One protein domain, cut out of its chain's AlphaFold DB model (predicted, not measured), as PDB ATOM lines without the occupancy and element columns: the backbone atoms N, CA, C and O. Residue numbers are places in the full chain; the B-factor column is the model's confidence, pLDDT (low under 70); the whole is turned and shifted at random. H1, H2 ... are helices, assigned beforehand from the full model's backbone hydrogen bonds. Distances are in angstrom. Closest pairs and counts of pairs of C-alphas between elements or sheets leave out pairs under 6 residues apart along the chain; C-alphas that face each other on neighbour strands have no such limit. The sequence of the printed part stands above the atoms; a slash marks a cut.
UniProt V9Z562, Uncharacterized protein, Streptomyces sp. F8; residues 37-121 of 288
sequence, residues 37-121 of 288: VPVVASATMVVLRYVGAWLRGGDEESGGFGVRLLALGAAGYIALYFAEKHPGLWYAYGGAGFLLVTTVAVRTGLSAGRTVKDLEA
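This is residues 37 to 121 of the 288 residues of an uncharacterized protein of Streptomyces sp. F8 (UniProt V9Z562). Three long helices make an open, flat triangle with an empty middle: H1 and H2 meet near their ends at one corner, a tight link joins H2 to H3 at the next, and H3 crosses H1 at the third. The short helix H4 lies beyond that crossing, and its residues 116 to 121 stick out. The printed part has 85 residues, with four named helices in the order H1, H2, H3, H4 and no named strand; the class is all helix. The whole is loose, with a radius of gyration of the C-alphas of 16.3 A and spans of 44 by 40 by 17 A.

H1, residues 37 to 57, begins at C-alpha 37 (-10.094, -47.668, -13.864) and measures 30.3 A from first to last C-alpha. H2, residues 64 to 85, is the longest helix, 31.8 A, and ends at C-alpha 85 (16.569, -47.141, -28.958). H3, residues 89 to 107, measures 26.5 A. H4, residues 113 to 121, ends at C-alpha 121 (-22.786, -41.145, 0.963).

H1 touches H2 with residues 55 to 57 alone; the closest C-alphas, of Leu 55 and Phe 65, are 5.6 A apart. The two helices run opposite ways at a steep tilt of 47 degrees. H2 and H3 only just touch, only at the corner by their link, with 3 pairs of C-alphas within 8 A; the closest, of Ala 83 and Leu 89, are 5.4 A apart. They run opposite ways at a steep tilt of 45 degrees. H3 touches H1 with residues 101 to 105 alone, about perpendicular at 87 degrees; the closest C-alphas, of Ala 43 and Ala 105, are 6.1 A apart. H4 is apart from H1, H2 and H3. In H1 and H3 every O i to N i+4 pair is within hydrogen-bond range; in H2 17 of 18 are, in H4 4 of 5.

The C-alphas farthest apart, of Lys 85 and Ala 121, are 49.8 A apart. The printed part has no cut and no long link. The mean pLDDT of the printed part is 72.7; residues 37 to 44, 58 to 63, 102, 105 and 108 to 121 are under 70.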
ATOM      1  N   VAL A  37     -10.187 -48.938 -13.117       52.97
ATOM      2  CA  VAL A  37     -10.094 -47.668 -13.864       52.97
ATOM      3  C   VAL A  37     -10.223 -46.419 -12.970       52.97
ATOM      4  O   VAL A  37      -9.399 -45.510 -13.127       52.97
ATOM      5  N   PRO A  38     -11.168 -46.327 -12.005       58.12
ATOM      6  CA  PRO A  38     -11.260 -45.141 -11.150       58.12
ATOM      7  C   PRO A  38     -10.045 -44.974 -10.225       58.12
ATOM      8  O   PRO A  38      -9.658 -43.843  -9.924       58.12
ATOM      9  N   VAL A  39      -9.396 -46.071  -9.817       59.09
ATOM     10  CA  VAL A  39      -8.228 -46.024  -8.924       59.09
ATOM     11  C   VAL A  39      -7.017 -45.464  -9.663       59.09
ATOM     12  O   VAL A  39      -6.393 -44.519  -9.180       59.09
ATOM     13  N   VAL A  40      -6.731 -45.963 -10.868       59.97
ATOM     14  CA  VAL A  40      -5.605 -45.468 -11.677       59.97
ATOM     15  C   VAL A  40      -5.809 -43.999 -12.046       59.97
ATOM     16  O   VAL A  40      -4.890 -43.200 -11.867       59.97
ATOM     17  N   ALA A  41      -7.024 -43.619 -12.459       63.25
ATOM     18  CA  ALA A  41      -7.361 -42.232 -12.773       63.25
ATOM     19  C   ALA A  41      -7.146 -41.301 -11.565       63.25
ATOM     20  O   ALA A  41      -6.520 -40.244 -11.697       63.25
ATOM     21  N   SER A  42      -7.589 -41.716 -10.371       66.69
ATOM     22  CA  SER A  42      -7.404 -40.940  -9.139       66.69
ATOM     23  C   SER A  42      -5.926 -40.761  -8.782       66.69
ATOM     24  O   SER A  42      -5.490 -39.649  -8.481       66.69
ATOM     25  N   ALA A  43      -5.120 -41.817  -8.913       65.44
ATOM     26  CA  ALA A  43      -3.708 -41.778  -8.570       65.44
ATOM     27  C   ALA A  43      -2.904 -40.925  -9.570       65.44
ATOM     28  O   ALA A  43      -2.068 -40.119  -9.156       65.44
ATOM     29  N   THR A  44      -3.220 -40.990 -10.870       68.31
ATOM     30  CA  THR A  44      -2.646 -40.060 -11.862       68.31
ATOM     31  C   THR A  44      -3.011 -38.607 -11.574       68.31
ATOM     32  O   THR A  44      -2.161 -37.726 -11.703       68.31
ATOM     33  N   MET A  45      -4.240 -38.339 -11.125       72.44
ATOM     34  CA  MET A  45      -4.673 -36.986 -10.779       72.44
ATOM     35  C   MET A  45      -3.916 -36.441  -9.556       72.44
ATOM     36  O   MET A  45      -3.540 -35.267  -9.538       72.44
ATOM     37  N   VAL A  46      -3.627 -37.294  -8.565       72.75
ATOM     38  CA  VAL A  46      -2.793 -36.951  -7.401       72.75
ATOM     39  C   VAL A  46      -1.366 -36.621  -7.835       72.75
ATOM     40  O   VAL A  46      -0.854 -35.565  -7.464       72.75
ATOM     41  N   VAL A  47      -0.742 -37.459  -8.669       75.25
ATOM     42  CA  VAL A  47       0.611 -37.202  -9.189       75.25
ATOM     43  C   VAL A  47       0.657 -35.881  -9.962       75.25
ATOM     44  O   VAL A  47       1.528 -35.054  -9.698       75.25
ATOM     45  N   LEU A  48      -0.316 -35.620 -10.840       77.19
ATOM     46  CA  LEU A  48      -0.425 -34.348 -11.563       77.19
ATOM     47  C   LEU A  48      -0.558 -33.149 -10.616       77.19
ATOM     48  O   LEU A  48       0.040 -32.099 -10.857       77.19
ATOM     49  N   ARG A  49      -1.299 -33.300  -9.513       78.50
ATOM     50  CA  ARG A  49      -1.446 -32.249  -8.501       78.50
ATOM     51  C   ARG A  49      -0.131 -31.976  -7.768       78.50
ATOM     52  O   ARG A  49       0.199 -30.808  -7.566       78.50
ATOM     53  N   TYR A  50       0.629 -33.016  -7.422       80.19
ATOM     54  CA  TYR A  50       1.962 -32.883  -6.820       80.19
ATOM     55  C   TYR A  50       2.957 -32.223  -7.774       80.19
ATOM     56  O   TYR A  50       3.641 -31.282  -7.378       80.19
ATOM     57  N   VAL A  51       2.995 -32.654  -9.037       80.56
ATOM     58  CA  VAL A  51       3.852 -32.044 -10.065       80.56
ATOM     59  C   VAL A  51       3.479 -30.574 -10.268       80.56
ATOM     60  O   VAL A  51       4.355 -29.715 -10.295       80.56
ATOM     61  N   GLY A  52       2.184 -30.250 -10.323       79.56
ATOM     62  CA  GLY A  52       1.708 -28.869 -10.423       79.56
ATOM     63  C   GLY A  52       2.063 -28.009  -9.205       79.56
ATOM     64  O   GLY A  52       2.436 -26.846  -9.364       79.56
ATOM     65  N   ALA A  53       1.984 -28.566  -7.993       80.94
ATOM     66  CA  ALA A  53       2.403 -27.886  -6.769       80.94
ATOM     67  C   ALA A  53       3.922 -27.656  -6.735       80.94
ATOM     68  O   ALA A  53       4.361 -26.564  -6.389       80.94
ATOM     69  N   TRP A  54       4.720 -28.640  -7.158       82.75
ATOM     70  CA  TRP A  54       6.177 -28.522  -7.250       82.75
ATOM     71  C   TRP A  54       6.620 -27.499  -8.303       82.75
ATOM     72  O   TRP A  54       7.527 -26.704  -8.044       82.75
ATOM     73  N   LEU A  55       5.950 -27.468  -9.461       82.62
ATOM     74  CA  LEU A  55       6.174 -26.448 -10.483       82.62
ATOM     75  C   LEU A  55       5.861 -25.052  -9.927       82.62
ATOM     76  O   LEU A  55       6.708 -24.167 -10.010       82.62
ATOM     77  N   ARG A  56       4.696 -24.865  -9.285       80.62
ATOM     78  CA  ARG A  56       4.310 -23.579  -8.669       80.62
ATOM     79  C   ARG A  56       5.183 -23.167  -7.487       80.62
ATOM     80  O   ARG A  56       5.395 -21.980  -7.298       80.62
ATOM     81  N   GLY A  57       5.711 -24.110  -6.713       73.50
ATOM     82  CA  GLY A  57       6.653 -23.806  -5.634       73.50
ATOM     83  C   GLY A  57       7.969 -23.202  -6.136       73.50
ATOM     84  O   GLY A  57       8.698 -22.606  -5.359       73.50
ATOM     85  N   GLY A  58       8.281 -23.332  -7.430       64.88
ATOM     86  CA  GLY A  58       9.428 -22.670  -8.054       64.88
ATOM     87  C   GLY A  58       9.177 -21.211  -8.437       64.88
ATOM     88  O   GLY A  58      10.076 -20.584  -8.978       64.88
ATOM     89  N   ASP A  59       7.975 -20.682  -8.207       63.44
ATOM     90  CA  ASP A  59       7.616 -19.286  -8.496       63.44
ATOM     91  C   ASP A  59       8.094 -18.324  -7.385       63.44
ATOM     92  O   ASP A  59       8.228 -17.124  -7.602       63.44
ATOM     93  N   GLU A  60       8.392 -18.853  -6.190       64.31
ATOM     94  CA  GLU A  60       8.920 -18.080  -5.052       64.31
ATOM     95  C   GLU A  60      10.430 -17.806  -5.168       64.31
ATOM     96  O   GLU A  60      10.931 -16.821  -4.627       64.31
ATOM     97  N   GLU A  61      11.151 -18.625  -5.934       63.50
ATOM     98  CA  GLU A  61      12.547 -18.410  -6.315       63.50
ATOM     99  C   GLU A  61      12.536 -17.764  -7.704       63.50
ATOM    100  O   GLU A  61      12.199 -18.419  -8.684       63.50
ATOM    101  N   SER A  62      12.840 -16.470  -7.815       48.00
ATOM    102  CA  SER A  62      12.778 -15.701  -9.069       48.00
ATOM    103  C   SER A  62      13.361 -16.463 -10.279       48.00
ATOM    104  O   SER A  62      14.578 -16.561 -10.426       48.00
ATOM    105  N   GLY A  63      12.483 -17.004 -11.139       62.59
ATOM    106  CA  GLY A  63      12.831 -17.763 -12.354       62.59
ATOM    107  C   GLY A  63      12.748 -19.299 -12.262       62.59
ATOM    108  O   GLY A  63      12.936 -19.977 -13.275       62.59
ATOM    109  N   GLY A  64      12.430 -19.877 -11.100       74.94
ATOM    110  CA  GLY A  64      12.464 -21.325 -10.866       74.94
ATOM    111  C   GLY A  64      11.406 -22.130 -11.630       74.94
ATOM    112  O   GLY A  64      11.680 -23.261 -12.033       74.94
ATOM    113  N   PHE A  65      10.229 -21.560 -11.911       81.50
ATOM    114  CA  PHE A  65       9.172 -22.247 -12.673       81.50
ATOM    115  C   PHE A  65       9.648 -22.678 -14.070       81.50
ATOM    116  O   PHE A  65       9.478 -23.836 -14.457       81.50
ATOM    117  N   GLY A  66      10.283 -21.766 -14.816       83.75
ATOM    118  CA  GLY A  66      10.767 -22.037 -16.173       83.75
ATOM    119  C   GLY A  66      11.867 -23.099 -16.197       83.75
ATOM    120  O   GLY A  66      11.832 -24.004 -17.028       83.75
ATOM    121  N   VAL A  67      12.794 -23.042 -15.235       85.94
ATOM    122  CA  VAL A  67      13.874 -24.029 -15.086       85.94
ATOM    123  C   VAL A  67      13.312 -25.416 -14.770       85.94
ATOM    124  O   VAL A  67      13.708 -26.399 -15.394       85.94
ATOM    125  N   ARG A  68      12.347 -25.505 -13.848       84.31
ATOM    126  CA  ARG A  68      11.703 -26.771 -13.467       84.31
ATOM    127  C   ARG A  68      10.890 -27.368 -14.616       84.31
ATOM    128  O   ARG A  68      10.959 -28.574 -14.841       84.31
ATOM    129  N   LEU A  69      10.173 -26.537 -15.373       88.69
ATOM    130  CA  LEU A  69       9.430 -26.976 -16.555       88.69
ATOM    131  C   LEU A  69      10.373 -27.488 -17.655       88.69
ATOM    132  O   LEU A  69      10.130 -28.551 -18.226       88.69
ATOM    133  N   LEU A  70      11.469 -26.770 -17.918       88.00
ATOM    134  CA  LEU A  70      12.469 -27.159 -18.912       88.00
ATOM    135  C   LEU A  70      13.197 -28.447 -18.511       88.00
ATOM    136  O   LEU A  70      13.385 -29.322 -19.352       88.00
ATOM    137  N   ALA A  71      13.533 -28.612 -17.229       87.12
ATOM    138  CA  ALA A  71      14.108 -29.847 -16.702       87.12
ATOM    139  C   ALA A  71      13.151 -31.040 -16.858       87.12
ATOM    140  O   ALA A  71      13.577 -32.118 -17.271       87.12
ATOM    141  N   LEU A  72      11.854 -30.844 -16.588       89.56
ATOM    142  CA  LEU A  72      10.837 -31.883 -16.758       89.56
ATOM    143  C   LEU A  72      10.687 -32.287 -18.234       89.56
ATOM    144  O   LEU A  72      10.651 -33.475 -18.554       89.56
ATOM    145  N   GLY A  73      10.663 -31.301 -19.136       90.00
ATOM    146  CA  GLY A  73      10.634 -31.528 -20.580       90.00
ATOM    147  C   GLY A  73      11.882 -32.256 -21.086       90.00
ATOM    148  O   GLY A  73      11.761 -33.230 -21.826       90.00
ATOM    149  N   ALA A  74      13.073 -31.845 -20.642       90.94
ATOM    150  CA  ALA A  74      14.335 -32.487 -21.004       90.94
ATOM    151  C   ALA A  74      14.404 -33.938 -20.502       90.94
ATOM    152  O   ALA A  74      14.773 -34.829 -21.262       90.94
ATOM    153  N   ALA A  75      13.993 -34.198 -19.258       86.81
ATOM    154  CA  ALA A  75      13.939 -35.550 -18.706       86.81
ATOM    155  C   ALA A  75      12.953 -36.445 -19.477       86.81
ATOM    156  O   ALA A  75      13.294 -37.577 -19.823       86.81
ATOM    157  N   GLY A  76      11.763 -35.927 -19.804       87.69
ATOM    158  CA  GLY A  76      10.781 -36.639 -20.626       87.69
ATOM    159  C   GLY A  76      11.297 -36.939 -22.036       87.69
ATOM    160  O   GLY A  76      11.142 -38.057 -22.525       87.69
ATOM    161  N   TYR A  77      11.974 -35.976 -22.666       89.75
ATOM    162  CA  TYR A  77      12.592 -36.152 -23.980       89.75
ATOM    163  C   TYR A  77      13.709 -37.201 -23.961       89.75
ATOM    164  O   TYR A  77      13.735 -38.080 -24.819       89.75
ATOM    165  N   ILE A  78      14.602 -37.161 -22.965       87.06
ATOM    166  CA  ILE A  78      15.670 -38.159 -22.799       87.06
ATOM    167  C   ILE A  78      15.063 -39.554 -22.604       87.06
ATOM    168  O   ILE A  78      15.506 -40.502 -23.249       87.06
ATOM    169  N   ALA A  79      14.027 -39.686 -21.771       82.19
ATOM    170  CA  ALA A  79      13.350 -40.962 -21.551       82.19
ATOM    171  C   ALA A  79      12.740 -41.521 -22.849       82.19
ATOM    172  O   ALA A  79      12.941 -42.695 -23.155       82.19
ATOM    173  N   LEU A  80      12.063 -40.683 -23.644       84.44
ATOM    174  CA  LEU A  80      11.514 -41.075 -24.947       84.44
ATOM    175  C   LEU A  80      12.615 -41.471 -25.940       84.44
ATOM    176  O   LEU A  80      12.521 -42.524 -26.568       84.44
ATOM    177  N   TYR A  81      13.680 -40.676 -26.031       88.56
ATOM    178  CA  TYR A  81      14.814 -40.930 -26.920       88.56
ATOM    179  C   TYR A  81      15.516 -42.262 -26.610       88.56
ATOM    180  O   TYR A  81      15.885 -43.014 -27.513       88.56
ATOM    181  N   PHE A  82      15.689 -42.593 -25.326       82.56
ATOM    182  CA  PHE A  82      16.260 -43.879 -24.916       82.56
ATOM    183  C   PHE A  82      15.286 -45.046 -25.101       82.56
ATOM    184  O   PHE A  82      15.719 -46.140 -25.465       82.56
ATOM    185  N   ALA A  83      13.987 -44.826 -24.894       82.94
ATOM    186  CA  ALA A  83      12.966 -45.850 -25.093       82.94
ATOM    187  C   ALA A  83      12.783 -46.220 -26.577       82.94
ATOM    188  O   ALA A  83      12.475 -47.371 -26.887       82.94
ATOM    189  N   GLU A  84      13.032 -45.285 -27.496       87.62
ATOM    190  CA  GLU A  84      13.054 -45.545 -28.942       87.62
ATOM    191  C   GLU A  84      14.216 -46.471 -29.338       87.62
ATOM    192  O   GLU A  84      14.049 -47.384 -30.145       87.62
ATOM    193  N   LYS A  85      15.386 -46.296 -28.713       88.75
ATOM    194  CA  LYS A  85      16.569 -47.141 -28.958       88.75
ATOM    195  C   LYS A  85      16.514 -48.494 -28.251       88.75
ATOM    196  O   LYS A  85      17.155 -49.446 -28.692       88.75
ATOM    197  N   HIS A  86      15.763 -48.584 -27.158       87.81
ATOM    198  CA  HIS A  86      15.678 -49.775 -26.324       87.81
ATOM    199  C   HIS A  86      14.219 -50.053 -25.948       87.81
ATOM    200  O   HIS A  86      13.767 -49.608 -24.892       87.81
ATOM    201  N   PRO A  87      13.478 -50.851 -26.738       84.25
ATOM    202  CA  PRO A  87      12.059 -51.101 -26.481       84.25
ATOM    203  C   PRO A  87      11.802 -51.765 -25.117       84.25
ATOM    204  O   PRO A  87      10.733 -51.597 -24.537       84.25
ATOM    205  N   GLY A  88      12.798 -52.460 -24.555       84.56
ATOM    206  CA  GLY A  88      12.739 -53.018 -23.201       84.56
ATOM    207  C   GLY A  88      12.651 -51.969 -22.083       84.56
ATOM    208  O   GLY A  88      12.103 -52.265 -21.021       84.56
ATOM    209  N   LEU A  89      13.120 -50.733 -22.310       83.56
ATOM    210  CA  LEU A  89      13.034 -49.664 -21.310       83.56
ATOM    211  C   LEU A  89      11.591 -49.216 -21.055       83.56
ATOM    212  O   LEU A  89      11.313 -48.735 -19.962       83.56
ATOM    213  N   TRP A  90      10.660 -49.422 -21.994       81.81
ATOM    214  CA  TRP A  90       9.243 -49.118 -21.767       81.81
ATOM    215  C   TRP A  90       8.669 -49.891 -20.582       81.81
ATOM    216  O   TRP A  90       7.922 -49.324 -19.787       81.81
ATOM    217  N   TYR A  91       9.065 -51.153 -20.411       83.00
ATOM    218  CA  TYR A  91       8.634 -51.963 -19.272       83.00
ATOM    219  C   TYR A  91       9.283 -51.501 -17.966       83.00
ATOM    220  O   TYR A  91       8.619 -51.477 -16.933       83.00
ATOM    221  N   ALA A  92      10.548 -51.071 -18.011       82.06
ATOM    222  CA  ALA A  92      11.235 -50.521 -16.846       82.06
ATOM    223  C   ALA A  92      10.625 -49.178 -16.406       82.06
ATOM    224  O   ALA A  92      10.341 -48.995 -15.226       82.06
ATOM    225  N   TYR A  93      10.355 -48.264 -17.345       81.06
ATOM    226  CA  TYR A  93       9.703 -46.983 -17.062       81.06
ATOM    227  C   TYR A  93       8.245 -47.151 -16.643       81.06
ATOM    228  O   TYR A  93       7.815 -46.518 -15.681       81.06
ATOM    229  N   GLY A  94       7.496 -48.028 -17.315       78.81
ATOM    230  CA  GLY A  94       6.124 -48.361 -16.943       78.81
ATOM    231  C   GLY A  94       6.053 -48.979 -15.547       78.81
ATOM    232  O   GLY A  94       5.245 -48.549 -14.730       78.81
ATOM    233  N   GLY A  95       6.951 -49.919 -15.238       80.69
ATOM    234  CA  GLY A  95       7.054 -50.549 -13.922       80.69
ATOM    235  C   GLY A  95       7.465 -49.570 -12.822       80.69
ATOM    236  O   GLY A  95       6.833 -49.537 -11.770       80.69
ATOM    237  N   ALA A  96       8.467 -48.721 -13.070       81.19
ATOM    238  CA  ALA A  96       8.884 -47.682 -12.129       81.19
ATOM    239  C   ALA A  96       7.776 -46.641 -11.897       81.19
ATOM    240  O   ALA A  96       7.512 -46.262 -10.758       81.19
ATOM    241  N   GLY A  97       7.083 -46.226 -12.961       78.38
ATOM    242  CA  GLY A  97       5.922 -45.345 -12.878       78.38
ATOM    243  C   GLY A  97       4.789 -45.973 -12.070       78.38
ATOM    244  O   GLY A  97       4.255 -45.336 -11.166       78.38
ATOM    245  N   PHE A  98       4.472 -47.243 -12.324       76.44
ATOM    246  CA  PHE A  98       3.454 -47.981 -11.577       76.44
ATOM    247  C   PHE A  98       3.824 -48.147 -10.097       76.44
ATOM    248  O   PHE A  98       2.981 -47.924  -9.230       76.44
ATOM    249  N   LEU A  99       5.087 -48.462  -9.783       78.88
ATOM    250  CA  LEU A  99       5.599 -48.517  -8.408       78.88
ATOM    251  C   LEU A  99       5.479 -47.164  -7.704       78.88
ATOM    252  O   LEU A  99       5.070 -47.098  -6.548       78.88
ATOM    253  N   LEU A 100       5.792 -46.071  -8.396       77.56
ATOM    254  CA  LEU A 100       5.690 -44.729  -7.830       77.56
ATOM    255  C   LEU A 100       4.226 -44.354  -7.561       77.56
ATOM    256  O   LEU A 100       3.905 -43.887  -6.472       77.56
ATOM    257  N   VAL A 101       3.325 -44.632  -8.508       73.94
ATOM    258  CA  VAL A 101       1.880 -44.405  -8.362       73.94
ATOM    259  C   VAL A 101       1.294 -45.243  -7.221       73.94
ATOM    260  O   VAL A 101       0.570 -44.706  -6.385       73.94
ATOM    261  N   THR A 102       1.634 -46.531  -7.141       69.06
ATOM    262  CA  THR A 102       1.156 -47.421  -6.067       69.06
ATOM    263  C   THR A 102       1.694 -46.997  -4.703       69.06
ATOM    264  O   THR A 102       0.924 -46.910  -3.749       69.06
ATOM    265  N   THR A 103       2.973 -46.625  -4.605       73.31
ATOM    266  CA  THR A 103       3.566 -46.117  -3.355       73.31
ATOM    267  C   THR A 103       2.896 -44.820  -2.898       73.31
ATOM    268  O   THR A 103       2.587 -44.665  -1.715       73.31
ATOM    269  N   VAL A 104       2.622 -43.891  -3.823       70.56
ATOM    270  CA  VAL A 104       1.898 -42.648  -3.514       70.56
ATOM    271  C   VAL A 104       0.468 -42.951  -3.075       70.56
ATOM    272  O   VAL A 104       0.037 -42.403  -2.064       70.56
ATOM    273  N   ALA A 105      -0.255 -43.841  -3.759       65.44
ATOM    274  CA  ALA A 105      -1.624 -44.221  -3.398       65.44
ATOM    275  C   ALA A 105      -1.704 -44.856  -1.998       65.44
ATOM    276  O   ALA A 105      -2.555 -44.472  -1.193       65.44
ATOM    277  N   VAL A 106      -0.771 -45.755  -1.665       72.88
ATOM    278  CA  VAL A 106      -0.666 -46.364  -0.328       72.88
ATOM    279  C   VAL A 106      -0.366 -45.300   0.728       72.88
ATOM    280  O   VAL A 106      -1.048 -45.231   1.748       72.88
ATOM    281  N   ARG A 107       0.614 -44.422   0.479       70.38
ATOM    282  CA  ARG A 107       1.034 -43.389   1.439       70.38
ATOM    283  C   ARG A 107      -0.013 -42.294   1.653       70.38
ATOM    284  O   ARG A 107      -0.088 -41.728   2.736       70.38
ATOM    285  N   THR A 108      -0.813 -41.991   0.636       62.22
ATOM    286  CA  THR A 108      -1.903 -41.002   0.713       62.22
ATOM    287  C   THR A 108      -3.207 -41.592   1.252       62.22
ATOM    288  O   THR A 108      -4.199 -40.875   1.368       62.22
ATOM    289  N   GLY A 109      -3.226 -42.878   1.622       51.53
ATOM    290  CA  GLY A 109      -4.405 -43.509   2.210       51.53
ATOM    291  C   GLY A 109      -5.561 -43.687   1.222       51.53
ATOM    292  O   GLY A 109      -6.696 -43.891   1.656       51.53
ATOM    293  N   LEU A 110      -5.283 -43.667  -0.088       54.03
ATOM    294  CA  LEU A 110      -6.191 -44.104  -1.156       54.03
ATOM    295  C   LEU A 110      -6.303 -45.641  -1.146       54.03
ATOM    296  O   LEU A 110      -6.119 -46.323  -2.149       54.03
ATOM    297  N   SER A 111      -6.590 -46.213   0.022       45.00
ATOM    298  CA  SER A 111      -7.113 -47.567   0.109       45.00
ATOM    299  C   SER A 111      -8.548 -47.526  -0.410       45.00
ATOM    300  O   SER A 111      -9.340 -46.672   0.000       45.00
ATOM    301  N   ALA A 112      -8.873 -48.444  -1.318       50.53
ATOM    302  CA  ALA A 112     -10.120 -48.543  -2.079       50.53
ATOM    303  C   ALA A 112     -11.430 -48.526  -1.248       50.53
ATOM    304  O   ALA A 112     -12.514 -48.513  -1.821       50.53
ATOM    305  N   GLY A 113     -11.364 -48.505   0.088       43.97
ATOM    306  CA  GLY A 113     -12.523 -48.417   0.980       43.97
ATOM    307  C   GLY A 113     -13.055 -47.003   1.259       43.97
ATOM    308  O   GLY A 113     -14.201 -46.883   1.687       43.97
ATOM    309  N   ARG A 114     -12.276 -45.930   1.040       45.38
ATOM    310  CA  ARG A 114     -12.724 -44.558   1.379       45.38
ATOM    311  C   ARG A 114     -13.554 -43.910   0.267       45.38
ATOM    312  O   ARG A 114     -14.566 -43.285   0.545       45.38
ATOM    313  N   THR A 115     -13.195 -44.154  -0.993       50.06
ATOM    314  CA  THR A 115     -13.923 -43.622  -2.155       50.06
ATOM    315  C   THR A 115     -15.282 -44.283  -2.367       50.06
ATOM    316  O   THR A 115     -16.206 -43.606  -2.795       50.06
ATOM    317  N   VAL A 116     -15.454 -45.567  -2.025       49.19
ATOM    318  CA  VAL A 116     -16.771 -46.227  -2.115       49.19
ATOM    319  C   VAL A 116     -17.736 -45.660  -1.072       49.19
ATOM    320  O   VAL A 116     -18.863 -45.343  -1.426       49.19
ATOM    321  N   LYS A 117     -17.281 -45.424   0.169       48.09
ATOM    322  CA  LYS A 117     -18.107 -44.778   1.205       48.09
ATOM    323  C   LYS A 117     -18.467 -43.330   0.866       48.09
ATOM    324  O   LYS A 117     -19.595 -42.929   1.120       48.09
ATOM    325  N   ASP A 118     -17.554 -42.573   0.257       49.06
ATOM    326  CA  ASP A 118     -17.836 -41.192  -0.161       49.06
ATOM    327  C   ASP A 118     -18.764 -41.123  -1.394       49.06
ATOM    328  O   ASP A 118     -19.557 -40.189  -1.512       49.06
ATOM    329  N   LEU A 119     -18.726 -42.119  -2.293       47.00
ATOM    330  CA  LEU A 119     -19.690 -42.240  -3.396       47.00
ATOM    331  C   LEU A 119     -21.062 -42.767  -2.935       47.00
ATOM    332  O   LEU A 119     -22.080 -42.316  -3.453       47.00
ATOM    333  N   GLU A 120     -21.104 -43.669  -1.954       46.84
ATOM    334  CA  GLU A 120     -22.339 -44.196  -1.355       46.84
ATOM    335  C   GLU A 120     -23.039 -43.129  -0.491       46.84
ATOM    336  O   GLU A 120     -24.252 -42.950  -0.584       46.84
ATOM    337  N   ALA A 121     -22.272 -42.311   0.240       53.38
ATOM    338  CA  ALA A 121     -22.786 -41.145   0.963       53.38
ATOM    339  C   ALA A 121     -23.333 -40.046   0.032       53.38
ATOM    340  O   ALA A 121     -24.234 -39.306   0.419       53.38
TER     341      ALA A 121